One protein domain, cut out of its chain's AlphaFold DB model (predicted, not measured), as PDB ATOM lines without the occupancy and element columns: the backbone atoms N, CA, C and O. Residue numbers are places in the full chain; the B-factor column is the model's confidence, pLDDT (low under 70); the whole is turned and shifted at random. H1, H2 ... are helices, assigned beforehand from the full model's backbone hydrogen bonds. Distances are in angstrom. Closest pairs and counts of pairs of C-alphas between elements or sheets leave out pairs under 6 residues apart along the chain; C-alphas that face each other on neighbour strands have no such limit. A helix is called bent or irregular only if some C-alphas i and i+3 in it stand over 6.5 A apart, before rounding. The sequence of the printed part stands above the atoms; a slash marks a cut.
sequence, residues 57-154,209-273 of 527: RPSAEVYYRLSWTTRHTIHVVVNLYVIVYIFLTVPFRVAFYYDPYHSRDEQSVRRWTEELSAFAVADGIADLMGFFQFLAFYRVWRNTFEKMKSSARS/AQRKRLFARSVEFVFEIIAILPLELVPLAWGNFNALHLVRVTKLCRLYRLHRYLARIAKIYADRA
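AT A GLANCE: This is residues 57 to 154 and 209 to 273 of the 527 residues of the protein "Ion_trans domain-containing protein" of Phytophthora rubi (UniProt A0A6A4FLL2). Two long helices, H2 and H3, cross as a loose X, and the bent helix H6 packs on H2 with both its arms, while one end of H4 packs between H3 and H6a. Residues 57 to 62 of H1 and 149 to 154 of H3 stick out. The printed part has 163 residues with six named helices, H1 to H6 in order, and no named strand: all helix. It is loose, with a radius of gyration of the C-alphas of 19.6 A and spans of 60 by 43 by 35 A.

HOW THE PARTS SIT: H1, residues 57 to 65, is close to but not clearly touching H2, residues 68 to 96 (C-alphas of Tyr 63 and Arg 71, the closest, 7.0 A). H2 is close to but not clearly touching H3, residues 114 to 154, at a steep tilt of 58 degrees; the closest C-alphas, of Val 82 and Ala 126, are 5.9 A apart. H3 touches H4, residues 209 to 228, with residues 127 to 134 alone (C-alphas of Phe 131 and Ile 228, the closest, 6.7 A). H6, residues 243 to 268, was assigned as one helix by its hydrogen bonds but is bent, C-alphas 253 and 256 being 6.8 A apart; its arms are H6a, residues 243 to 253, and H6b, residues 256 to 268, itself irregular with C-alphas 256 and 259 6.6 A apart. H4 touches H6a, opposite ways at a shallow tilt of 18 degrees; the closest C-alphas, of Ala 227 and Lys 251, are 4.6 A apart. H2 touches H6a with residues 86 to 94 alone (closest C-alphas Val 94 and His 245, 5.7 A) and H6b with residues 73 to 83 alone (Val 76 and Tyr 261, 6.4 A). H5, residues 233 to 238, and H6a only just touch, only at the corner, with 3 pairs of C-alphas within 8 A, the closest being Pro 235 and Ala 243, 5.9 A. Every O i to N i+4 pair is within hydrogen-bond range in H1, H4 and H5; the counts are 23 of 25 in H2, 36 of 37 in H3, 8 of 9 in H6b and 2 of 7 in H6a, where 6 of 8 O i to N i+3 pairs are within range.

IN THESE COORDINATES: H1 begins at C-alpha 57 (41.709, -26.555, 6.555). H2 is 41.7 A long, H3 59.1 A, H4 28.9 A, and H6b ends at C-alpha 268 (18.217, -41.853, 6.296).

THE WHOLE: Residues 155 to 208 are not printed, and C-alphas 154 and 209 are 20.1 A apart across the cut. The link H2 to H3, 17 residues, is long. Residues 57 to 61, 102 to 110 and 148 to 154 have pLDDT under 70.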
ATOM      1  N   ARG A  57      42.478 -27.489   7.388       46.03
ATOM      2  CA  ARG A  57      41.709 -26.555   6.555       46.03
ATOM      3  C   ARG A  57      41.265 -27.131   5.196       46.03
ATOM      4  O   ARG A  57      40.078 -26.998   4.902       46.03
ATOM      5  N   PRO A  58      42.120 -27.816   4.404       53.59
ATOM      6  CA  PRO A  58      41.712 -28.273   3.074       53.59
ATOM      7  C   PRO A  58      40.658 -29.393   3.116       53.59
ATOM      8  O   PRO A  58      39.722 -29.389   2.321       53.59
ATOM      9  N   SER A  59      40.733 -30.318   4.080       53.81
ATOM     10  CA  SER A  59      39.768 -31.421   4.216       53.81
ATOM     11  C   SER A  59      38.439 -30.983   4.845       53.81
ATOM     12  O   SER A  59      37.374 -31.455   4.439       53.81
ATOM     13  N   ALA A  60      38.469 -30.034   5.785       59.75
ATOM     14  CA  ALA A  60      37.256 -29.461   6.363       59.75
ATOM     15  C   ALA A  60      36.440 -28.693   5.311       59.75
ATOM     16  O   ALA A  60      35.216 -28.803   5.268       59.75
ATOM     17  N   GLU A  61      37.103 -27.950   4.427       64.12
ATOM     18  CA  GLU A  61      36.449 -27.149   3.393       64.12
ATOM     19  C   GLU A  61      35.760 -28.018   2.328       64.12
ATOM     20  O   GLU A  61      34.637 -27.716   1.923       64.12
ATOM     21  N   VAL A  62      36.358 -29.160   1.967       70.62
ATOM     22  CA  VAL A  62      35.721 -30.189   1.124       70.62
ATOM     23  C   VAL A  62      34.512 -30.815   1.828       70.62
ATOM     24  O   VAL A  62      33.452 -30.950   1.216       70.62
ATOM     25  N   TYR A  63      34.615 -31.133   3.125       73.88
ATOM     26  CA  TYR A  63      33.490 -31.676   3.896       73.88
ATOM     27  C   TYR A  63      32.304 -30.702   3.952       73.88
ATOM     28  O   TYR A  63      31.161 -31.115   3.765       73.88
ATOM     29  N   TYR A  64      32.552 -29.405   4.162       72.56
ATOM     30  CA  TYR A  64      31.492 -28.394   4.236       72.56
ATOM     31  C   TYR A  64      30.847 -28.061   2.881       72.56
ATOM     32  O   TYR A  64      29.716 -27.570   2.883       72.56
ATOM     33  N   ARG A  65      31.496 -28.378   1.751       79.06
ATOM     34  CA  ARG A  65      30.904 -28.276   0.400       79.06
ATOM     35  C   ARG A  65      29.908 -29.394   0.080       79.06
ATOM     36  O   ARG A  65      29.108 -29.243  -0.838       79.06
ATOM     37  N   LEU A  66      29.927 -30.503   0.819       81.88
ATOM     38  CA  LEU A  66      28.997 -31.614   0.608       81.88
ATOM     39  C   LEU A  66      27.569 -31.256   1.048       81.88
ATOM     40  O   LEU A  66      27.342 -30.506   2.011       81.88
ATOM     41  N   SER A  67      26.588 -31.868   0.379       82.94
ATOM     42  CA  SER A  67      25.178 -31.747   0.750       82.94
ATOM     43  C   SER A  67      24.958 -32.134   2.219       82.94
ATOM     44  O   SER A  67      25.676 -32.955   2.801       82.94
ATOM     45  N   TRP A  68      23.964 -31.510   2.854       77.38
ATOM     46  CA  TRP A  68      23.672 -31.724   4.275       77.38
ATOM     47  C   TRP A  68      23.381 -33.199   4.600       77.38
ATOM     48  O   TRP A  68      23.842 -33.709   5.622       77.38
ATOM     49  N   THR A  69      22.700 -33.906   3.694       78.81
ATOM     50  CA  THR A  69      22.423 -35.343   3.807       78.81
ATOM     51  C   THR A  69      23.707 -36.166   3.782       78.81
ATOM     52  O   THR A  69      23.923 -36.977   4.680       78.81
ATOM     53  N   THR A  70      24.613 -35.904   2.836       83.12
ATOM     54  CA  THR A  70      25.898 -36.608   2.736       83.12
ATOM     55  C   THR A  70      26.773 -36.367   3.964       83.12
ATOM     56  O   THR A  70      27.350 -37.312   4.501       83.12
ATOM     57  N   ARG A  71      26.808 -35.139   4.494       83.44
ATOM     58  CA  ARG A  71      27.529 -34.828   5.741       83.44
ATOM     59  C   ARG A  71      26.999 -35.610   6.941       83.44
ATOM     60  O   ARG A  71      27.792 -36.146   7.720       83.44
ATOM     61  N   HIS A  72      25.676 -35.694   7.081       82.06
ATOM     62  CA  HIS A  72      25.038 -36.469   8.144       82.06
ATOM     63  C   HIS A  72      25.301 -37.969   8.008       82.06
ATOM     64  O   HIS A  72      25.611 -38.615   9.010       82.06
ATOM     65  N   THR A  73      25.234 -38.508   6.791       85.25
ATOM     66  CA  THR A  73      25.556 -39.910   6.504       85.25
ATOM     67  C   THR A  73      27.003 -40.226   6.859       85.25
ATOM     68  O   THR A  73      27.235 -41.153   7.629       85.25
ATOM     69  N   ILE A  74      27.963 -39.420   6.391       86.31
ATOM     70  CA  ILE A  74      29.389 -39.592   6.712       86.31
ATOM     71  C   ILE A  74      29.585 -39.601   8.228       86.31
ATOM     72  O   ILE A  74      30.199 -40.517   8.763       86.31
ATOM     73  N   HIS A  75      28.998 -38.639   8.942       85.81
ATOM     74  CA  HIS A  75      29.114 -38.578  10.396       85.81
ATOM     75  C   HIS A  75      28.534 -39.826  11.084       85.81
ATOM     76  O   HIS A  75      29.127 -40.350  12.022       85.81
ATOM     77  N   VAL A  76      27.378 -40.330  10.648       88.00
ATOM     78  CA  VAL A  76      26.777 -41.538  11.236       88.00
ATOM     79  C   VAL A  76      27.612 -42.784  10.937       88.00
ATOM     80  O   VAL A  76      27.855 -43.558  11.858       88.00
ATOM     81  N   VAL A  77      28.088 -42.953   9.702       88.62
ATOM     82  CA  VAL A  77      28.912 -44.100   9.281       88.62
ATOM     83  C   VAL A  77      30.243 -44.126  10.024       88.62
ATOM     84  O   VAL A  77      30.622 -45.156  10.568       88.62
ATOM     85  N   VAL A  78      30.918 -42.983  10.122       89.00
ATOM     86  CA  VAL A  78      32.195 -42.843  10.830       89.00
ATOM     87  C   VAL A  78      32.045 -43.163  12.326       89.00
ATOM     88  O   VAL A  78      32.869 -43.869  12.903       89.00
ATOM     89  N   ASN A  79      30.958 -42.719  12.964       88.81
ATOM     90  CA  ASN A  79      30.691 -43.057  14.365       88.81
ATOM     91  C   ASN A  79      30.300 -44.530  14.553       88.81
ATOM     92  O   ASN A  79      30.678 -45.141  15.552       88.81
ATOM     93  N   LEU A  80      29.546 -45.097  13.606       90.62
ATOM     94  CA  LEU A  80      29.213 -46.516  13.608       90.62
ATOM     95  C   LEU A  80      30.481 -47.365  13.487       90.62
ATOM     96  O   LEU A  80      30.633 -48.313  14.248       90.62
ATOM     97  N   TYR A  81      31.401 -46.986  12.598       91.25
ATOM     98  CA  TYR A  81      32.691 -47.651  12.432       91.25
ATOM     99  C   TYR A  81      33.472 -47.714  13.748       91.25
ATOM    100  O   TYR A  81      33.885 -48.797  14.143       91.25
ATOM    101  N   VAL A  82      33.592 -46.601  14.484       92.19
ATOM    102  CA  VAL A  82      34.283 -46.588  15.790       92.19
ATOM    103  C   VAL A  82      33.638 -47.548  16.791       92.19
ATOM    104  O   VAL A  82      34.332 -48.227  17.540       92.19
ATOM    105  N   ILE A  83      32.308 -47.631  16.809       92.62
ATOM    106  CA  ILE A  83      31.595 -48.528  17.726       92.62
ATOM    107  C   ILE A  83      31.780 -49.988  17.333       92.62
ATOM    108  O   ILE A  83      31.992 -50.816  18.212       92.62
ATOM    109  N   VAL A  84      31.722 -50.304  16.038       92.50
ATOM    110  CA  VAL A  84      31.980 -51.657  15.528       92.50
ATOM    111  C   VAL A  84      33.433 -52.057  15.792       92.50
ATOM    112  O   VAL A  84      33.686 -53.173  16.231       92.50
ATOM    113  N   TYR A  85      34.378 -51.133  15.618       94.06
ATOM    114  CA  TYR A  85      35.775 -51.329  15.985       94.06
ATOM    115  C   TYR A  85      35.920 -51.658  17.476       94.06
ATOM    116  O   TYR A  85      36.520 -52.676  17.798       94.06
ATOM    117  N   ILE A  86      35.322 -50.874  18.381       93.56
ATOM    118  CA  ILE A  86      35.328 -51.158  19.830       93.56
ATOM    119  C   ILE A  86      34.680 -52.522  20.129       93.56
ATOM    120  O   ILE A  86      35.213 -53.296  20.917       93.56
ATOM    121  N   PHE A  87      33.548 -52.828  19.488       95.00
ATOM    122  CA  PHE A  87      32.810 -54.079  19.671       95.00
ATOM    123  C   PHE A  87      33.625 -55.324  19.303       95.00
ATOM    124  O   PHE A  87      33.487 -56.342  19.973       95.00
ATOM    125  N   LEU A  88      34.432 -55.248  18.241       94.81
ATOM    126  CA  LEU A  88      35.229 -56.368  17.739       94.81
ATOM    127  C   LEU A  88      36.617 -56.430  18.389       94.81
ATOM    128  O   LEU A  88      37.102 -57.492  18.755       94.81
ATOM    129  N   THR A  89      37.298 -55.297  18.530       94.44
ATOM    130  CA  THR A  89      38.714 -55.310  18.926       94.44
ATOM    131  C   THR A  89      38.921 -55.458  20.422       94.44
ATOM    132  O   THR A  89      39.886 -56.093  20.826       94.44
ATOM    133  N   VAL A  90      38.038 -54.915  21.265       94.50
ATOM    134  CA  VAL A  90      38.218 -54.982  22.722       94.50
ATOM    135  C   VAL A  90      38.151 -56.420  23.251       94.50
ATOM    136  O   VAL A  90      39.134 -56.844  23.859       94.50
ATOM    137  N   PRO A  91      37.076 -57.206  23.022       96.19
ATOM    138  CA  PRO A  91      37.041 -58.596  23.481       96.19
ATOM    139  C   PRO A  91      38.139 -59.443  22.833       96.19
ATOM    140  O   PRO A  91      38.739 -60.272  23.509       96.19
ATOM    141  N   PHE A  92      38.465 -59.198  21.560       95.56
ATOM    142  CA  PHE A  92      39.562 -59.882  20.877       95.56
ATOM    143  C   PHE A  92      40.919 -59.623  21.537       95.56
ATOM    144  O   PHE A  92      41.676 -60.555  21.774       95.56
ATOM    145  N   ARG A  93      41.227 -58.376  21.897       92.81
ATOM    146  CA  ARG A  93      42.487 -58.037  22.573       92.81
ATOM    147  C   ARG A  93      42.587 -58.637  23.957       92.81
ATOM    148  O   ARG A  93      43.622 -59.195  24.295       92.81
ATOM    149  N   VAL A  94      41.514 -58.536  24.735       93.62
ATOM    150  CA  VAL A  94      41.471 -59.137  26.071       93.62
ATOM    151  C   VAL A  94      41.627 -60.653  25.974       93.62
ATOM    152  O   VAL A  94      42.296 -61.242  26.804       93.62
ATOM    153  N   ALA A  95      41.061 -61.289  24.951       94.50
ATOM    154  CA  ALA A  95      41.192 -62.726  24.780       94.50
ATOM    155  C   ALA A  95      42.582 -63.156  24.294       94.50
ATOM    156  O   ALA A  95      43.130 -64.081  24.862       94.50
ATOM    157  N   PHE A  96      43.147 -62.524  23.261       92.75
ATOM    158  CA  PHE A  96      44.321 -63.052  22.544       92.75
ATOM    159  C   PHE A  96      45.648 -62.351  22.862       92.75
ATOM    160  O   PHE A  96      46.699 -62.884  22.515       92.75
ATOM    161  N   TYR A  97      45.616 -61.163  23.471       90.25
ATOM    162  CA  TYR A  97      46.811 -60.340  23.708       90.25
ATOM    163  C   TYR A  97      47.016 -59.944  25.173       90.25
ATOM    164  O   TYR A  97      48.110 -59.513  25.524       90.25
ATOM    165  N   TYR A  98      45.999 -60.069  26.029       89.12
ATOM    166  CA  TYR A  98      46.153 -59.829  27.461       89.12
ATOM    167  C   TYR A  98      46.675 -61.079  28.169       89.12
ATOM    168  O   TYR A  98      46.037 -62.130  28.134       89.12
ATOM    169  N   ASP A  99      47.833 -60.953  28.814       85.62
ATOM    170  CA  ASP A  99      48.486 -62.055  29.518       85.62
ATOM    171  C   ASP A  99      48.212 -61.977  31.030       85.62
ATOM    172  O   ASP A  99      48.685 -61.050  31.694       85.62
ATOM    173  N   PRO A 100      47.463 -62.922  31.618       80.38
ATOM    174  CA  PRO A 100      47.188 -62.913  33.051       80.38
ATOM    175  C   PRO A 100      48.404 -63.301  33.911       80.38
ATOM    176  O   PRO A 100      48.431 -62.959  35.093       80.38
ATOM    177  N   TYR A 101      49.418 -63.967  33.345       76.12
ATOM    178  CA  TYR A 101      50.605 -64.445  34.074       76.12
ATOM    179  C   TYR A 101      51.798 -63.485  34.004       76.12
ATOM    180  O   TYR A 101      52.844 -63.728  34.608       76.12
ATOM    181  N   HIS A 102      51.609 -62.349  33.333       65.94
ATOM    182  CA  HIS A 102      52.643 -61.375  33.001       65.94
ATOM    183  C   HIS A 102      53.369 -60.741  34.202       65.94
ATOM    184  O   HIS A 102      54.425 -60.143  34.038       65.94
ATOM    185  N   SER A 103      52.829 -60.850  35.419       58.94
ATOM    186  CA  SER A 103      53.452 -60.317  36.640       58.94
ATOM    187  C   SER A 103      54.672 -61.113  37.129       58.94
ATOM    188  O   SER A 103      55.266 -60.723  38.133       58.94
ATOM    189  N   ARG A 104      55.042 -62.215  36.458       56.41
ATOM    190  CA  ARG A 104      56.154 -63.092  36.863       56.41
ATOM    191  C   ARG A 104      57.510 -62.766  36.220       56.41
ATOM    192  O   ARG A 104      58.509 -63.211  36.769       56.41
ATOM    193  N   ASP A 105      57.562 -61.970  35.147       57.47
ATOM    194  CA  ASP A 105      58.811 -61.614  34.444       57.47
ATOM    195  C   ASP A 105      58.989 -60.083  34.322       57.47
ATOM    196  O   ASP A 105      58.365 -59.422  33.492       57.47
ATOM    197  N   GLU A 106      59.874 -59.478  35.125       56.72
ATOM    198  CA  GLU A 106      60.098 -58.015  35.139       56.72
ATOM    199  C   GLU A 106      60.573 -57.438  33.786       56.72
ATOM    200  O   GLU A 106      60.301 -56.272  33.481       56.72
ATOM    201  N   GLN A 107      61.256 -58.236  32.953       55.03
ATOM    202  CA  GLN A 107      61.770 -57.807  31.644       55.03
ATOM    203  C   GLN A 107      60.712 -57.822  30.529       55.03
ATOM    204  O   GLN A 107      60.803 -57.010  29.604       55.03
ATOM    205  N   SER A 108      59.686 -58.678  30.606       55.75
ATOM    206  CA  SER A 108      58.595 -58.700  29.621       55.75
ATOM    207  C   SER A 108      57.539 -57.623  29.889       55.75
ATOM    208  O   SER A 108      56.950 -57.120  28.934       55.75
ATOM    209  N   VAL A 109      57.364 -57.202  31.152       57.72
ATOM    210  CA  VAL A 109      56.375 -56.189  31.601       57.72
ATOM    211  C   VAL A 109      56.505 -54.846  30.877       57.72
ATOM    212  O   VAL A 109      55.506 -54.168  30.622       57.72
ATOM    213  N   ARG A 110      57.731 -54.468  30.503       60.59
ATOM    214  CA  ARG A 110      58.042 -53.179  29.862       60.59
ATOM    215  C   ARG A 110      58.180 -53.260  28.339       60.59
ATOM    216  O   ARG A 110      58.556 -52.269  27.714       60.59
ATOM    217  N   ARG A 111      57.914 -54.415  27.719       71.38
ATOM    218  CA  ARG A 111      58.144 -54.603  26.280       71.38
ATOM    219  C   ARG A 111      56.966 -54.075  25.462       71.38
ATOM    220  O   ARG A 111      55.859 -54.599  25.521       71.38
ATOM    221  N   TRP A 112      57.224 -53.050  24.656       77.00
ATOM    222  CA  TRP A 112      56.276 -52.567  23.656       77.00
ATOM    223  C   TRP A 112      56.241 -53.532  22.464       77.00
ATOM    224  O   TRP A 112      57.283 -53.820  21.873       77.00
ATOM    225  N   THR A 113      55.061 -54.046  22.115       80.81
ATOM    226  CA  THR A 113      54.885 -54.978  20.991       80.81
ATOM    227  C   THR A 113      54.467 -54.247  19.713       80.81
ATOM    228  O   THR A 113      53.829 -53.192  19.756       80.81
ATOM    229  N   GLU A 114      54.809 -54.807  18.550       81.31
ATOM    230  CA  GLU A 114      54.408 -54.247  17.248       81.31
ATOM    231  C   GLU A 114      52.879 -54.207  17.099       81.31
ATOM    232  O   GLU A 114      52.313 -53.224  16.625       81.31
ATOM    233  N   GLU A 115      52.195 -55.218  17.625       81.44
ATOM    234  CA  GLU A 115      50.733 -55.322  17.645       81.44
ATOM    235  C   GLU A 115      50.085 -54.197  18.466       81.44
ATOM    236  O   GLU A 115      49.104 -53.575  18.043       81.44
ATOM    237  N   LEU A 116      50.675 -53.857  19.618       84.31
ATOM    238  CA  LEU A 116      50.217 -52.739  20.438       84.31
ATOM    239  C   LEU A 116      50.408 -51.402  19.713       84.31
ATOM    240  O   LEU A 116      49.561 -50.521  19.841       84.31
ATOM    241  N   SER A 117      51.463 -51.258  18.902       85.38
ATOM    242  CA  SER A 117      51.691 -50.049  18.099       85.38
ATOM    243  C   SER A 117      50.593 -49.829  17.051       85.38
ATOM    244  O   SER A 117      50.060 -48.720  16.941       85.38
ATOM    245  N   ALA A 118      50.181 -50.891  16.350       85.31
ATOM    246  CA  ALA A 118      49.107 -50.833  15.363       85.31
ATOM    247  C   ALA A 118      47.768 -50.461  16.021       85.31
ATOM    248  O   ALA A 118      47.016 -49.618  15.522       85.31
ATOM    249  N   PHE A 119      47.491 -51.051  17.184       89.50
ATOM    250  CA  PHE A 119      46.279 -50.784  17.943       89.50
ATOM    251  C   PHE A 119      46.249 -49.397  18.589       89.50
ATOM    252  O   PHE A 119      45.203 -48.747  18.550       89.50
ATOM    253  N   ALA A 120      47.379 -48.906  19.100       87.06
ATOM    254  CA  ALA A 120      47.483 -47.606  19.757       87.06
ATOM    255  C   ALA A 120      47.103 -46.445  18.824       87.06
ATOM    256  O   ALA A 120      46.418 -45.510  19.243       87.06
ATOM    257  N   VAL A 121      47.479 -46.513  17.540       88.31
ATOM    258  CA  VAL A 121      47.112 -45.485  16.550       88.31
ATOM    259  C   VAL A 121      45.598 -45.451  16.333       88.31
ATOM    260  O   VAL A 121      44.972 -44.390  16.415       88.31
ATOM    261  N   ALA A 122      44.988 -46.614  16.091       88.31
ATOM    262  CA  ALA A 122      43.545 -46.722  15.896       88.31
ATOM    263  C   ALA A 122      42.764 -46.329  17.165       88.31
ATOM    264  O   ALA A 122      41.711 -45.688  17.081       88.31
ATOM    265  N   ASP A 123      43.307 -46.638  18.341       90.75
ATOM    266  CA  ASP A 123      42.745 -46.259  19.631       90.75
ATOM    267  C   ASP A 123      42.771 -44.758  19.877       90.75
ATOM    268  O   ASP A 123      41.737 -44.199  20.246       90.75
ATOM    269  N   GLY A 124      43.899 -44.101  19.597       89.00
ATOM    270  CA  GLY A 124      44.011 -42.649  19.697       89.00
ATOM    271  C   GLY A 124      42.992 -41.937  18.805       89.00
ATOM    272  O   GLY A 124      42.325 -40.998  19.245       89.00
ATOM    273  N   ILE A 125      42.792 -42.429  17.576       89.12
ATOM    274  CA  ILE A 125      41.764 -41.911  16.659       89.12
ATOM    275  C   ILE A 125      40.359 -42.130  17.246       89.12
ATOM    276  O   ILE A 125      39.556 -41.193  17.302       89.12
ATOM    277  N   ALA A 126      40.056 -43.340  17.723       90.00
ATOM    278  CA  ALA A 126      38.757 -43.679  18.302       90.00
ATOM    279  C   ALA A 126      38.433 -42.867  19.573       90.00
ATOM    280  O   ALA A 126      37.281 -42.460  19.779       90.00
ATOM    281  N   ASP A 127      39.427 -42.590  20.418       90.06
ATOM    282  CA  ASP A 127      39.266 -41.765  21.615       90.06
ATOM    283  C   ASP A 127      39.085 -40.298  21.295       90.06
ATOM    284  O   ASP A 127      38.171 -39.681  21.844       90.06
ATOM    285  N   LEU A 128      39.887 -39.756  20.376       90.12
ATOM    286  CA  LEU A 128      39.753 -38.377  19.924       90.12
ATOM    287  C   LEU A 128      38.347 -38.133  19.368       90.12
ATOM    288  O   LEU A 128      37.656 -37.187  19.756       90.12
ATOM    289  N   MET A 129      37.879 -39.035  18.506       88.19
ATOM    290  CA  MET A 129      36.520 -38.985  17.975       88.19
ATOM    291  C   MET A 129      35.467 -39.125  19.075       88.19
ATOM    292  O   MET A 129      34.503 -38.357  19.113       88.19
ATOM    293  N   GLY A 130      35.655 -40.069  19.994       86.56
ATOM    294  CA  GLY A 130      34.774 -40.262  21.141       86.56
ATOM    295  C   GLY A 130      34.658 -39.031  22.035       86.56
ATOM    296  O   GLY A 130      33.555 -38.663  22.441       86.56
ATOM    297  N   PHE A 131      35.775 -38.350  22.282       89.25
ATOM    298  CA  PHE A 131      35.835 -37.112  23.045       89.25
ATOM    299  C   PHE A 131      35.054 -35.989  22.351       89.25
ATOM    300  O   PHE A 131      34.207 -35.346  22.975       89.25
ATOM    301  N   PHE A 132      35.234 -35.798  21.039       88.88
ATOM    302  CA  PHE A 132      34.440 -34.820  20.286       88.88
ATOM    303  C   PHE A 132      32.941 -35.136  20.303       88.88
ATOM    304  O   PHE A 132      32.114 -34.236  20.484       88.88
ATOM    305  N   GLN A 133      32.573 -36.412  20.160       86.56
ATOM    306  CA  GLN A 133      31.177 -36.838  20.249       86.56
ATOM    307  C   GLN A 133      30.596 -36.570  21.640       86.56
ATOM    308  O   GLN A 133      29.446 -36.143  21.750       86.56
ATOM    309  N   PHE A 134      31.366 -36.812  22.701       88.00
ATOM    310  CA  PHE A 134      30.945 -36.489  24.054       88.00
ATOM    311  C   PHE A 134      30.766 -34.999  24.259       88.00
ATOM    312  O   PHE A 134      29.747 -34.604  24.804       88.00
ATOM    313  N   LEU A 135      31.684 -34.156  23.785       88.56
ATOM    314  CA  LEU A 135      31.513 -32.708  23.876       88.56
ATOM    315  C   LEU A 135      30.217 -32.259  23.192       88.56
ATOM    316  O   LEU A 135      29.491 -31.423  23.733       88.56
ATOM    317  N   ALA A 136      29.891 -32.827  22.028       85.25
ATOM    318  CA  ALA A 136      28.624 -32.563  21.352       85.25
ATOM    319  C   ALA A 136      27.417 -33.051  22.176       85.25
ATOM    320  O   ALA A 136      26.454 -32.303  22.363       85.25
ATOM    321  N   PHE A 137      27.481 -34.273  22.712       86.19
ATOM    322  CA  PHE A 137      26.443 -34.842  23.573       86.19
ATOM    323  C   PHE A 137      26.245 -34.023  24.853       86.19
ATOM    324  O   PHE A 137      25.119 -33.647  25.159       86.19
ATOM    325  N   TYR A 138      27.323 -33.674  25.552       87.25
ATOM    326  CA  TYR A 138      27.334 -32.896  26.784       87.25
ATOM    327  C   TYR A 138      26.748 -31.500  26.582       87.25
ATOM    328  O   TYR A 138      25.931 -31.067  27.389       87.25
ATOM    329  N   ARG A 139      27.075 -30.809  25.478       87.75
ATOM    330  CA  ARG A 139      26.443 -29.516  25.146       87.75
ATOM    331  C   ARG A 139      24.926 -29.649  25.022       87.75
ATOM    332  O   ARG A 139      24.188 -28.845  25.586       87.75
ATOM    333  N   VAL A 140      24.449 -30.667  24.301       84.50
ATOM    334  CA  VAL A 140      23.008 -30.919  24.125       84.50
ATOM    335  C   VAL A 140      22.354 -31.327  25.444       84.50
ATOM    336  O   VAL A 140      21.281 -30.821  25.782       84.50
ATOM    337  N   TRP A 141      22.996 -32.218  26.196       85.00
ATOM    338  CA  TRP A 141      22.530 -32.699  27.489       85.00
ATOM    339  C   TRP A 141      22.413 -31.545  28.486       85.00
ATOM    340  O   TRP A 141      21.322 -31.325  29.005       85.00
ATOM    341  N   ARG A 142      23.463 -30.726  28.641       84.81
ATOM    342  CA  ARG A 142      23.482 -29.529  29.496       84.81
ATOM    343  C   ARG A 142      22.371 -28.557  29.120       84.81
ATOM    344  O   ARG A 142      21.597 -28.163  29.980       84.81
ATOM    345  N   ASN A 143      22.228 -28.227  27.835       83.06
ATOM    346  CA  ASN A 143      21.178 -27.313  27.378       83.06
ATOM    347  C   ASN A 143      19.768 -27.855  27.643       83.06
ATOM    348  O   ASN A 143      18.846 -27.085  27.904       83.06
ATOM    349  N   THR A 144      19.577 -29.173  27.563       77.75
ATOM    350  CA  THR A 144      18.279 -29.786  27.859       77.75
ATOM    351  C   THR A 144      18.025 -29.829  29.366       77.75
ATOM    352  O   THR A 144      16.919 -29.540  29.811       77.75
ATOM    353  N   PHE A 145      19.049 -30.162  30.151       77.38
ATOM    354  CA  PHE A 145      18.970 -30.245  31.602       77.38
ATOM    355  C   PHE A 145      18.732 -28.870  32.238       77.38
ATOM    356  O   PHE A 145      17.851 -28.747  33.079       77.38
ATOM    357  N   GLU A 146      19.413 -27.820  31.772       77.19
ATOM    358  CA  GLU A 146      19.191 -26.438  32.224       77.19
ATOM    359  C   GLU A 146      17.762 -25.957  31.930       77.19
ATOM    360  O   GLU A 146      17.110 -25.386  32.803       77.19
ATOM    361  N   LYS A 147      17.223 -26.262  30.737       75.06
ATOM    362  CA  LYS A 147      15.817 -25.971  30.392       75.06
ATOM    363  C   LYS A 147      14.821 -26.711  31.289       75.06
ATOM    364  O   LYS A 147      13.761 -26.182  31.601       75.06
ATOM    365  N   MET A 148      15.140 -27.936  31.701       66.81
ATOM    366  CA  MET A 148      14.280 -28.703  32.606       66.81
ATOM    367  C   MET A 148      14.402 -28.227  34.053       66.81
ATOM    368  O   MET A 148      13.388 -28.129  34.736       66.81
ATOM    369  N   LYS A 149      15.604 -27.855  34.506       68.88
ATOM    370  CA  LYS A 149      15.827 -27.260  35.828       68.88
ATOM    371  C   LYS A 149      15.079 -25.934  35.967       68.88
ATOM    372  O   LYS A 149      14.451 -25.705  36.998       68.88
ATOM    373  N   SER A 150      15.090 -25.085  34.936       64.75
ATOM    374  CA  SER A 150      14.314 -23.839  34.933       64.75
ATOM    375  C   SER A 150      12.801 -24.083  34.881       64.75
ATOM    376  O   SER A 150      12.064 -23.397  35.587       64.75
ATOM    377  N   SER A 151      12.333 -25.096  34.140       61.12
ATOM    378  CA  SER A 151      10.915 -25.496  34.113       61.12
ATOM    379  C   SER A 151      10.431 -26.041  35.463       61.12
ATOM    380  O   SER A 151       9.399 -25.600  35.959       61.12
ATOM    381  N   ALA A 152      11.203 -26.926  36.102       59.78
ATOM    382  CA  ALA A 152      10.896 -27.462  37.429       59.78
ATOM    383  C   ALA A 152      10.926 -26.366  38.508       59.78
ATOM    384  O   ALA A 152      10.081 -26.339  39.396       59.78
ATOM    385  N   ARG A 153      11.860 -25.409  38.411       52.66
ATOM    386  CA  ARG A 153      11.906 -24.252  39.319       52.66
ATOM    387  C   ARG A 153      10.698 -23.329  39.131       52.66
ATOM    388  O   ARG A 153      10.193 -22.807  40.114       52.66
ATOM    389  N   SER A 154      10.213 -23.165  37.900       49.22
ATOM    390  CA  SER A 154       9.007 -22.382  37.592       49.22
ATOM    391  C   SER A 154       7.721 -23.053  38.099       49.22
ATOM    392  O   SER A 154       6.833 -22.368  38.599       49.22
ATOM    393  N   ALA A 209       6.384 -41.157  31.817       79.62
ATOM    394  CA  ALA A 209       7.146 -41.171  30.573       79.62
ATOM    395  C   ALA A 209       8.308 -40.165  30.614       79.62
ATOM    396  O   ALA A 209       9.438 -40.490  30.232       79.62
ATOM    397  N   GLN A 210       8.068 -38.966  31.150       79.31
ATOM    398  CA  GLN A 210       9.099 -37.953  31.356       79.31
ATOM    399  C   GLN A 210      10.179 -38.432  32.337       79.31
ATOM    400  O   GLN A 210      11.370 -38.315  32.034       79.31
ATOM    401  N   ARG A 211       9.801 -39.050  33.464       78.38
ATOM    402  CA  ARG A 211      10.742 -39.616  34.446       78.38
ATOM    403  C   ARG A 211      11.579 -40.755  33.861       78.38
ATOM    404  O   ARG A 211      12.794 -40.763  34.052       78.38
ATOM    405  N   LYS A 212      10.976 -41.671  33.093       83.44
ATOM    406  CA  LYS A 212      11.696 -42.740  32.372       83.44
ATOM    407  C   LYS A 212      12.714 -42.162  31.388       83.44
ATOM    408  O   LYS A 212      13.852 -42.623  31.329       83.44
ATOM    409  N   ARG A 213      12.338 -41.113  30.651       81.12
ATOM    410  CA  ARG A 213      13.216 -40.440  29.682       81.12
ATOM    411  C   ARG A 213      14.387 -39.719  30.351       81.12
ATOM    412  O   ARG A 213      15.494 -39.727  29.813       81.12
ATOM    413  N   LEU A 214      14.147 -39.109  31.511       79.88
ATOM    414  CA  LEU A 214      15.185 -38.497  32.341       79.88
ATOM    415  C   LEU A 214      16.159 -39.547  32.862       79.88
ATOM    416  O   LEU A 214      17.360 -39.400  32.665       79.88
ATOM    417  N   PHE A 215      15.641 -40.624  33.452       81.44
ATOM    418  CA  PHE A 215      16.461 -41.724  33.949       81.44
ATOM    419  C   PHE A 215      17.332 -42.323  32.840       81.44
ATOM    420  O   PHE A 215      18.545 -42.405  33.000       81.44
ATOM    421  N   ALA A 216      16.744 -42.630  31.678       83.69
ATOM    422  CA  ALA A 216      17.487 -43.137  30.528       83.69
ATOM    423  C   ALA A 216      18.626 -42.188  30.120       83.69
ATOM    424  O   ALA A 216      19.762 -42.622  29.979       83.69
ATOM    425  N   ARG A 217      18.364 -40.878  30.007       82.38
ATOM    426  CA  ARG A 217      19.402 -39.887  29.670       82.38
ATOM    427  C   ARG A 217      20.490 -39.741  30.730       82.38
ATOM    428  O   ARG A 217      21.632 -39.463  30.374       82.38
ATOM    429  N   SER A 218      20.151 -39.892  32.006       83.94
ATOM    430  CA  SER A 218      21.135 -39.888  33.091       83.94
ATOM    431  C   SER A 218      22.027 -41.126  33.031       83.94
ATOM    432  O   SER A 218      23.240 -41.000  33.151       83.94
ATOM    433  N   VAL A 219      21.456 -42.304  32.759       87.19
ATOM    434  CA  VAL A 219      22.216 -43.550  32.560       87.19
ATOM    435  C   VAL A 219      23.136 -43.450  31.340       87.19
ATOM    436  O   VAL A 219      24.311 -43.794  31.432       87.19
ATOM    437  N   GLU A 220      22.646 -42.906  30.219       88.62
ATOM    438  CA  GLU A 220      23.484 -42.632  29.042       88.62
ATOM    439  C   GLU A 220      24.685 -41.746  29.406       88.62
ATOM    440  O   GLU A 220      25.805 -42.031  28.995       88.62
ATOM    441  N   PHE A 221      24.475 -40.698  30.207       87.50
ATOM    442  CA  PHE A 221      25.545 -39.800  30.640       87.50
ATOM    443  C   PHE A 221      26.591 -40.494  31.527       87.50
ATOM    444  O   PHE A 221      27.783 -40.250  31.354       87.50
ATOM    445  N   VAL A 222      26.177 -41.396  32.423       89.44
ATOM    446  CA  VAL A 222      27.110 -42.190  33.242       89.44
ATOM    447  C   VAL A 222      27.988 -43.084  32.361       89.44
ATOM    448  O   VAL A 222      29.209 -43.080  32.518       89.44
ATOM    449  N   PHE A 223      27.400 -43.785  31.387       91.62
ATOM    450  CA  PHE A 223      28.171 -44.601  30.442       91.62
ATOM    451  C   PHE A 223      29.170 -43.778  29.626       91.62
ATOM    452  O   PHE A 223      30.273 -44.245  29.346       91.62
ATOM    453  N   GLU A 224      28.815 -42.543  29.270       89.62
ATOM    454  CA  GLU A 224      29.739 -41.633  28.598       89.62
ATOM    455  C   GLU A 224      30.927 -41.231  29.462       89.62
ATOM    456  O   GLU A 224      32.053 -41.237  28.969       89.62
ATOM    457  N   ILE A 225      30.697 -40.906  30.737       90.00
ATOM    458  CA  ILE A 225      31.778 -40.544  31.660       90.00
ATOM    459  C   ILE A 225      32.763 -41.705  31.794       90.00
ATOM    460  O   ILE A 225      33.965 -41.508  31.614       90.00
ATOM    461  N   ILE A 226      32.253 -42.916  32.045       90.50
ATOM    462  CA  ILE A 226      33.085 -44.116  32.200       90.50
ATOM    463  C   ILE A 226      33.911 -44.361  30.931       90.50
ATOM    464  O   ILE A 226      35.112 -44.600  31.011       90.50
ATOM    465  N   ALA A 227      33.305 -44.224  29.749       88.25
ATOM    466  CA  ALA A 227      33.995 -44.472  28.487       88.25
ATOM    467  C   ALA A 227      35.047 -43.414  28.099       88.25
ATOM    468  O   ALA A 227      35.818 -43.615  27.157       88.25
ATOM    469  N   ILE A 228      35.049 -42.241  28.725       88.00
ATOM    470  CA  ILE A 228      35.987 -41.150  28.401       88.00
ATOM    471  C   ILE A 228      37.136 -41.093  29.385       88.00
ATOM    472  O   ILE A 228      38.177 -40.535  29.044       88.00
ATOM    473  N   LEU A 229      36.960 -41.689  30.562       86.94
ATOM    474  CA  LEU A 229      37.982 -41.727  31.588       86.94
ATOM    475  C   LEU A 229      39.308 -42.216  30.968       86.94
ATOM    476  O   LEU A 229      39.338 -43.302  30.378       86.94
ATOM    477  N   PRO A 230      40.388 -41.415  31.030       84.62
ATOM    478  CA  PRO A 230      41.663 -41.729  30.392       84.62
ATOM    479  C   PRO A 230      42.452 -42.716  31.258       84.62
ATOM    480  O   PRO A 230      43.581 -42.457  31.663       84.62
ATOM    481  N   LEU A 231      41.835 -43.855  31.573       85.81
ATOM    482  CA  LEU A 231      42.420 -44.887  32.423       85.81
ATOM    483  C   LEU A 231      43.687 -45.500  31.815       85.81
ATOM    484  O   LEU A 231      44.446 -46.138  32.525       85.81
ATOM    485  N   GLU A 232      43.938 -45.306  30.524       85.00
ATOM    486  CA  GLU A 232      45.138 -45.794  29.838       85.00
ATOM    487  C   GLU A 232      46.413 -45.103  30.324       85.00
ATOM    488  O   GLU A 232      47.483 -45.701  30.298       85.00
ATOM    489  N   LEU A 233      46.299 -43.880  30.849       85.12
ATOM    490  CA  LEU A 233      47.435 -43.153  31.416       85.12
ATOM    491  C   LEU A 233      48.025 -43.865  32.638       85.12
ATOM    492  O   LEU A 233      49.212 -43.720  32.904       85.12
ATOM    493  N   VAL A 234      47.212 -44.647  33.356       86.94
ATOM    494  CA  VAL A 234      47.626 -45.420  34.533       86.94
ATOM    495  C   VAL A 234      48.620 -46.515  34.100       86.94
ATOM    496  O   VAL A 234      49.792 -46.398  34.457       86.94
ATOM    497  N   PRO A 235      48.260 -47.520  33.275       86.06
ATOM    498  CA  PRO A 235      49.228 -48.513  32.809       86.06
ATOM    499  C   PRO A 235      50.447 -47.926  32.083       86.06
ATOM    500  O   PRO A 235      51.545 -48.452  32.255       86.06
ATOM    501  N   LEU A 236      50.285 -46.826  31.328       85.00
ATOM    502  CA  LEU A 236      51.421 -46.127  30.711       85.00
ATOM    503  C   LEU A 236      52.393 -45.567  31.761       85.00
ATOM    504  O   LEU A 236      53.599 -45.731  31.611       85.00
ATOM    505  N   ALA A 237      51.887 -44.919  32.814       85.31
ATOM    506  CA  ALA A 237      52.717 -44.323  33.861       85.31
ATOM    507  C   ALA A 237      53.423 -45.378  34.724       85.31
ATOM    508  O   ALA A 237      54.572 -45.185  35.113       85.31
ATOM    509  N   TRP A 238      52.755 -46.503  34.997       83.88
ATOM    510  CA  TRP A 238      53.330 -47.629  35.742       83.88
ATOM    511  C   TRP A 238      54.213 -48.553  34.884       83.88
ATOM    512  O   TRP A 238      54.840 -49.460  35.427       83.88
ATOM    513  N   GLY A 239      54.278 -48.343  33.564       80.19
ATOM    514  CA  GLY A 239      55.067 -49.171  32.648       80.19
ATOM    515  C   GLY A 239      54.534 -50.597  32.469       80.19
ATOM    516  O   GLY A 239      55.305 -51.481  32.115       80.19
ATOM    517  N   ASN A 240      53.240 -50.825  32.725       83.88
ATOM    518  CA  ASN A 240      52.566 -52.114  32.546       83.88
ATOM    519  C   ASN A 240      51.731 -52.083  31.259       83.88
ATOM    520  O   ASN A 240      50.521 -51.856  31.290       83.88
ATOM    521  N   PHE A 241      52.372 -52.290  30.109       83.88
ATOM    522  CA  PHE A 241      51.696 -52.150  28.816       83.88
ATOM    523  C   PHE A 241      50.639 -53.233  28.563       83.88
ATOM    524  O   PHE A 241      49.638 -52.961  27.904       83.88
ATOM    525  N   ASN A 242      50.782 -54.420  29.153       84.12
ATOM    526  CA  ASN A 242      49.800 -55.502  29.054       84.12
ATOM    527  C   ASN A 242      48.418 -55.106  29.623       84.12
ATOM    528  O   ASN A 242      47.371 -55.407  29.043       84.12
ATOM    529  N   ALA A 243      48.390 -54.334  30.717       86.69
ATOM    530  CA  ALA A 243      47.141 -53.855  31.311       86.69
ATOM    531  C   ALA A 243      46.361 -52.863  30.416       86.69
ATOM    532  O   ALA A 243      45.175 -52.628  30.665       86.69
ATOM    533  N   LEU A 244      46.965 -52.320  29.346       86.88
ATOM    534  CA  LEU A 244      46.262 -51.453  28.388       86.88
ATOM    535  C   LEU A 244      45.110 -52.172  27.687       86.88
ATOM    536  O   LEU A 244      44.043 -51.585  27.497       86.88
ATOM    537  N   HIS A 245      45.293 -53.452  27.357       88.62
ATOM    538  CA  HIS A 245      44.243 -54.259  26.741       88.62
ATOM    539  C   HIS A 245      43.021 -54.393  27.660       88.62
ATOM    540  O   HIS A 245      41.887 -54.247  27.199       88.62
ATOM    541  N   LEU A 246      43.248 -54.580  28.964       89.38
ATOM    542  CA  LEU A 246      42.190 -54.732  29.963       89.38
ATOM    543  C   LEU A 246      41.460 -53.413  30.244       89.38
ATOM    544  O   LEU A 246      40.232 -53.368  30.287       89.38
ATOM    545  N   VAL A 247      42.193 -52.310  30.387       90.75
ATOM    546  CA  VAL A 247      41.603 -50.990  30.659       90.75
ATOM    547  C   VAL A 247      40.662 -50.532  29.534       90.75
ATOM    548  O   VAL A 247      39.660 -49.843  29.784       90.75
ATOM    549  N   ARG A 248      40.913 -50.979  28.297       90.12
ATOM    550  CA  ARG A 248      40.069 -50.692  27.128       90.12
ATOM    551  C   ARG A 248      38.640 -51.228  27.253       90.12
ATOM    552  O   ARG A 248      37.743 -50.703  26.591       90.12
ATOM    553  N   VAL A 249      38.381 -52.190  28.145       92.56
ATOM    554  CA  VAL A 249      37.031 -52.700  28.468       92.56
ATOM    555  C   VAL A 249      36.070 -51.567  28.844       92.56
ATOM    556  O   VAL A 249      34.899 -51.604  28.470       92.56
ATOM    557  N   THR A 250      36.555 -50.492  29.473       91.62
ATOM    558  CA  THR A 250      35.731 -49.309  29.802       91.62
ATOM    559  C   THR A 250      35.099 -48.632  28.581       91.62
ATOM    560  O   THR A 250      34.032 -48.021  28.679       91.62
ATOM    561  N   LYS A 251      35.694 -48.782  27.391       91.94
ATOM    562  CA  LYS A 251      35.177 -48.221  26.135       91.94
ATOM    563  C   LYS A 251      33.937 -48.956  25.626       91.94
ATOM    564  O   LYS A 251      33.141 -48.355  24.898       91.94
ATOM    565  N   LEU A 252      33.710 -50.200  26.062       92.62
ATOM    566  CA  LEU A 252      32.505 -50.977  25.745       92.62
ATOM    567  C   LEU A 252      31.227 -50.305  26.262       92.62
ATOM    568  O   LEU A 252      30.156 -50.501  25.687       92.62
ATOM    569  N   CYS A 253      31.325 -49.423  27.265       91.56
ATOM    570  CA  CYS A 253      30.199 -48.607  27.712       91.56
ATOM    571  C   CYS A 253      29.582 -47.769  26.582       91.56
ATOM    572  O   CYS A 253      28.434 -47.375  26.715       91.56
ATOM    573  N   ARG A 254      30.268 -47.530  25.449       90.94
ATOM    574  CA  ARG A 254      29.714 -46.818  24.276       90.94
ATOM    575  C   ARG A 254      28.808 -47.673  23.385       90.94
ATOM    576  O   ARG A 254      28.133 -47.114  22.516       90.94
ATOM    577  N   LEU A 255      28.742 -48.991  23.587       90.94
ATOM    578  CA  LEU A 255      27.940 -49.894  22.753       90.94
ATOM    579  C   LEU A 255      26.438 -49.578  22.787       90.94
ATOM    580  O   LEU A 255      25.752 -49.814  21.794       90.94
ATOM    581  N   TYR A 256      25.926 -48.936  23.847       88.88
ATOM    582  CA  TYR A 256      24.522 -48.490  23.911       88.88
ATOM    583  C   TYR A 256      24.127 -47.581  22.732       88.88
ATOM    584  O   TYR A 256      22.959 -47.499  22.342       88.88
ATOM    585  N   ARG A 257      25.101 -46.887  22.125       88.31
ATOM    586  CA  ARG A 257      24.861 -46.014  20.976       88.31
ATOM    587  C   ARG A 257      24.617 -46.776  19.676       88.31
ATOM    588  O   ARG A 257      24.030 -46.187  18.769       88.31
ATOM    589  N   LEU A 258      25.039 -48.040  19.577       88.62
ATOM    590  CA  LEU A 258      24.936 -48.854  18.364       88.62
ATOM    591  C   LEU A 258      23.501 -48.866  17.831       88.62
ATOM    592  O   LEU A 258      23.259 -48.495  16.682       88.62
ATOM    593  N   HIS A 259      22.534 -49.169  18.703       85.75
ATOM    594  CA  HIS A 259      21.116 -49.175  18.350       85.75
ATOM    595  C   HIS A 259      20.644 -47.818  17.800       85.75
ATOM    596  O   HIS A 259      19.923 -47.762  16.803       85.75
ATOM    597  N   ARG A 260      21.106 -46.707  18.392       86.31
ATOM    598  CA  ARG A 260      20.740 -45.349  17.954       86.31
ATOM    599  C   ARG A 260      21.282 -45.029  16.563       86.31
ATOM    600  O   ARG A 260      20.585 -44.382  15.783       86.31
ATOM    601  N   TYR A 261      22.509 -45.443  16.246       87.19
ATOM    602  CA  TYR A 261      23.088 -45.210  14.920       87.19
ATOM    603  C   TYR A 261      22.442 -46.091  13.854       87.19
ATOM    604  O   TYR A 261      22.093 -45.567  12.798       87.19
ATOM    605  N   LEU A 262      22.177 -47.367  14.153       84.50
ATOM    606  CA  LEU A 262      21.437 -48.255  13.253       84.50
ATOM    607  C   LEU A 262      20.038 -47.701  12.938       84.50
ATOM    608  O   LEU A 262      19.670 -47.603  11.770       84.50
ATOM    609  N   ALA A 263      19.305 -47.221  13.948       84.56
ATOM    610  CA  ALA A 263      17.998 -46.588  13.750       84.56
ATOM    611  C   ALA A 263      18.076 -45.310  12.889       84.56
ATOM    612  O   ALA A 263      17.195 -45.041  12.072       84.56
ATOM    613  N   ARG A 264      19.144 -44.512  13.036       85.12
ATOM    614  CA  ARG A 264      19.364 -43.319  12.199       85.12
ATOM    615  C   ARG A 264      19.678 -43.678  10.752       85.12
ATOM    616  O   ARG A 264      19.156 -43.013   9.866       85.12
ATOM    617  N   ILE A 265      20.494 -44.704  10.510       83.25
ATOM    618  CA  ILE A 265      20.782 -45.193   9.152       83.25
ATOM    619  C   ILE A 265      19.495 -45.693   8.502       83.25
ATOM    620  O   ILE A 265      19.172 -45.254   7.401       83.25
ATOM    621  N   ALA A 266      18.719 -46.518   9.207       83.00
ATOM    622  CA  ALA A 266      17.433 -47.003   8.713       83.00
ATOM    623  C   ALA A 266      16.510 -45.844   8.297       83.00
ATOM    624  O   ALA A 266      15.881 -45.906   7.247       83.00
ATOM    625  N   LYS A 267      16.499 -44.745   9.065       84.25
ATOM    626  CA  LYS A 267      15.728 -43.540   8.731       84.25
ATOM    627  C   LYS A 267      16.272 -42.777   7.517       84.25
ATOM    628  O   LYS A 267      15.483 -42.321   6.701       84.25
ATOM    629  N   ILE A 268      17.591 -42.602   7.405       82.31
ATOM    630  CA  ILE A 268      18.217 -41.853   6.296       82.31
ATOM    631  C   ILE A 268      17.973 -42.550   4.955       82.31
ATOM    632  O   ILE A 268      17.776 -41.886   3.941       82.31
ATOM    633  N   TYR A 269      17.986 -43.879   4.949       81.12
ATOM    634  CA  TYR A 269      17.831 -44.670   3.733       81.12
ATOM    635  C   TYR A 269      16.409 -45.212   3.535       81.12
ATOM    636  O   TYR A 269      16.206 -46.009   2.625       81.12
ATOM    637  N   ALA A 270      15.426 -44.763   4.324       81.88
ATOM    638  CA  ALA A 270      14.042 -45.246   4.281       81.88
ATOM    639  C   ALA A 270      13.368 -45.101   2.901       81.88
ATOM    640  O   ALA A 270      12.468 -45.870   2.573       81.88
ATOM    641  N   ASP A 271      13.828 -44.162   2.073       80.62
ATOM    642  CA  ASP A 271      13.292 -43.932   0.724       80.62
ATOM    643  C   ASP A 271      13.827 -44.931  -0.317       80.62
ATOM    644  O   ASP A 271      13.343 -44.994  -1.447       80.62
ATOM    645  N   ARG A 272      14.857 -45.715   0.022       82.31
ATOM    646  CA  ARG A 272      15.438 -46.704  -0.892       82.31
ATOM    647  C   ARG A 272      14.650 -48.009  -0.816       82.31
ATOM    648  O   ARG A 272      14.502 -48.575   0.261       82.31
ATOM    649  N   ALA A 273      14.261 -48.545  -1.972       79.19
ATOM    650  CA  ALA A 273      13.502 -49.796  -2.079       79.19
ATOM    651  C   ALA A 273      14.122 -50.968  -1.288       79.19
ATOM    652  O   ALA A 273      13.414 -51.690  -0.592       79.19
TER     653      ALA A 273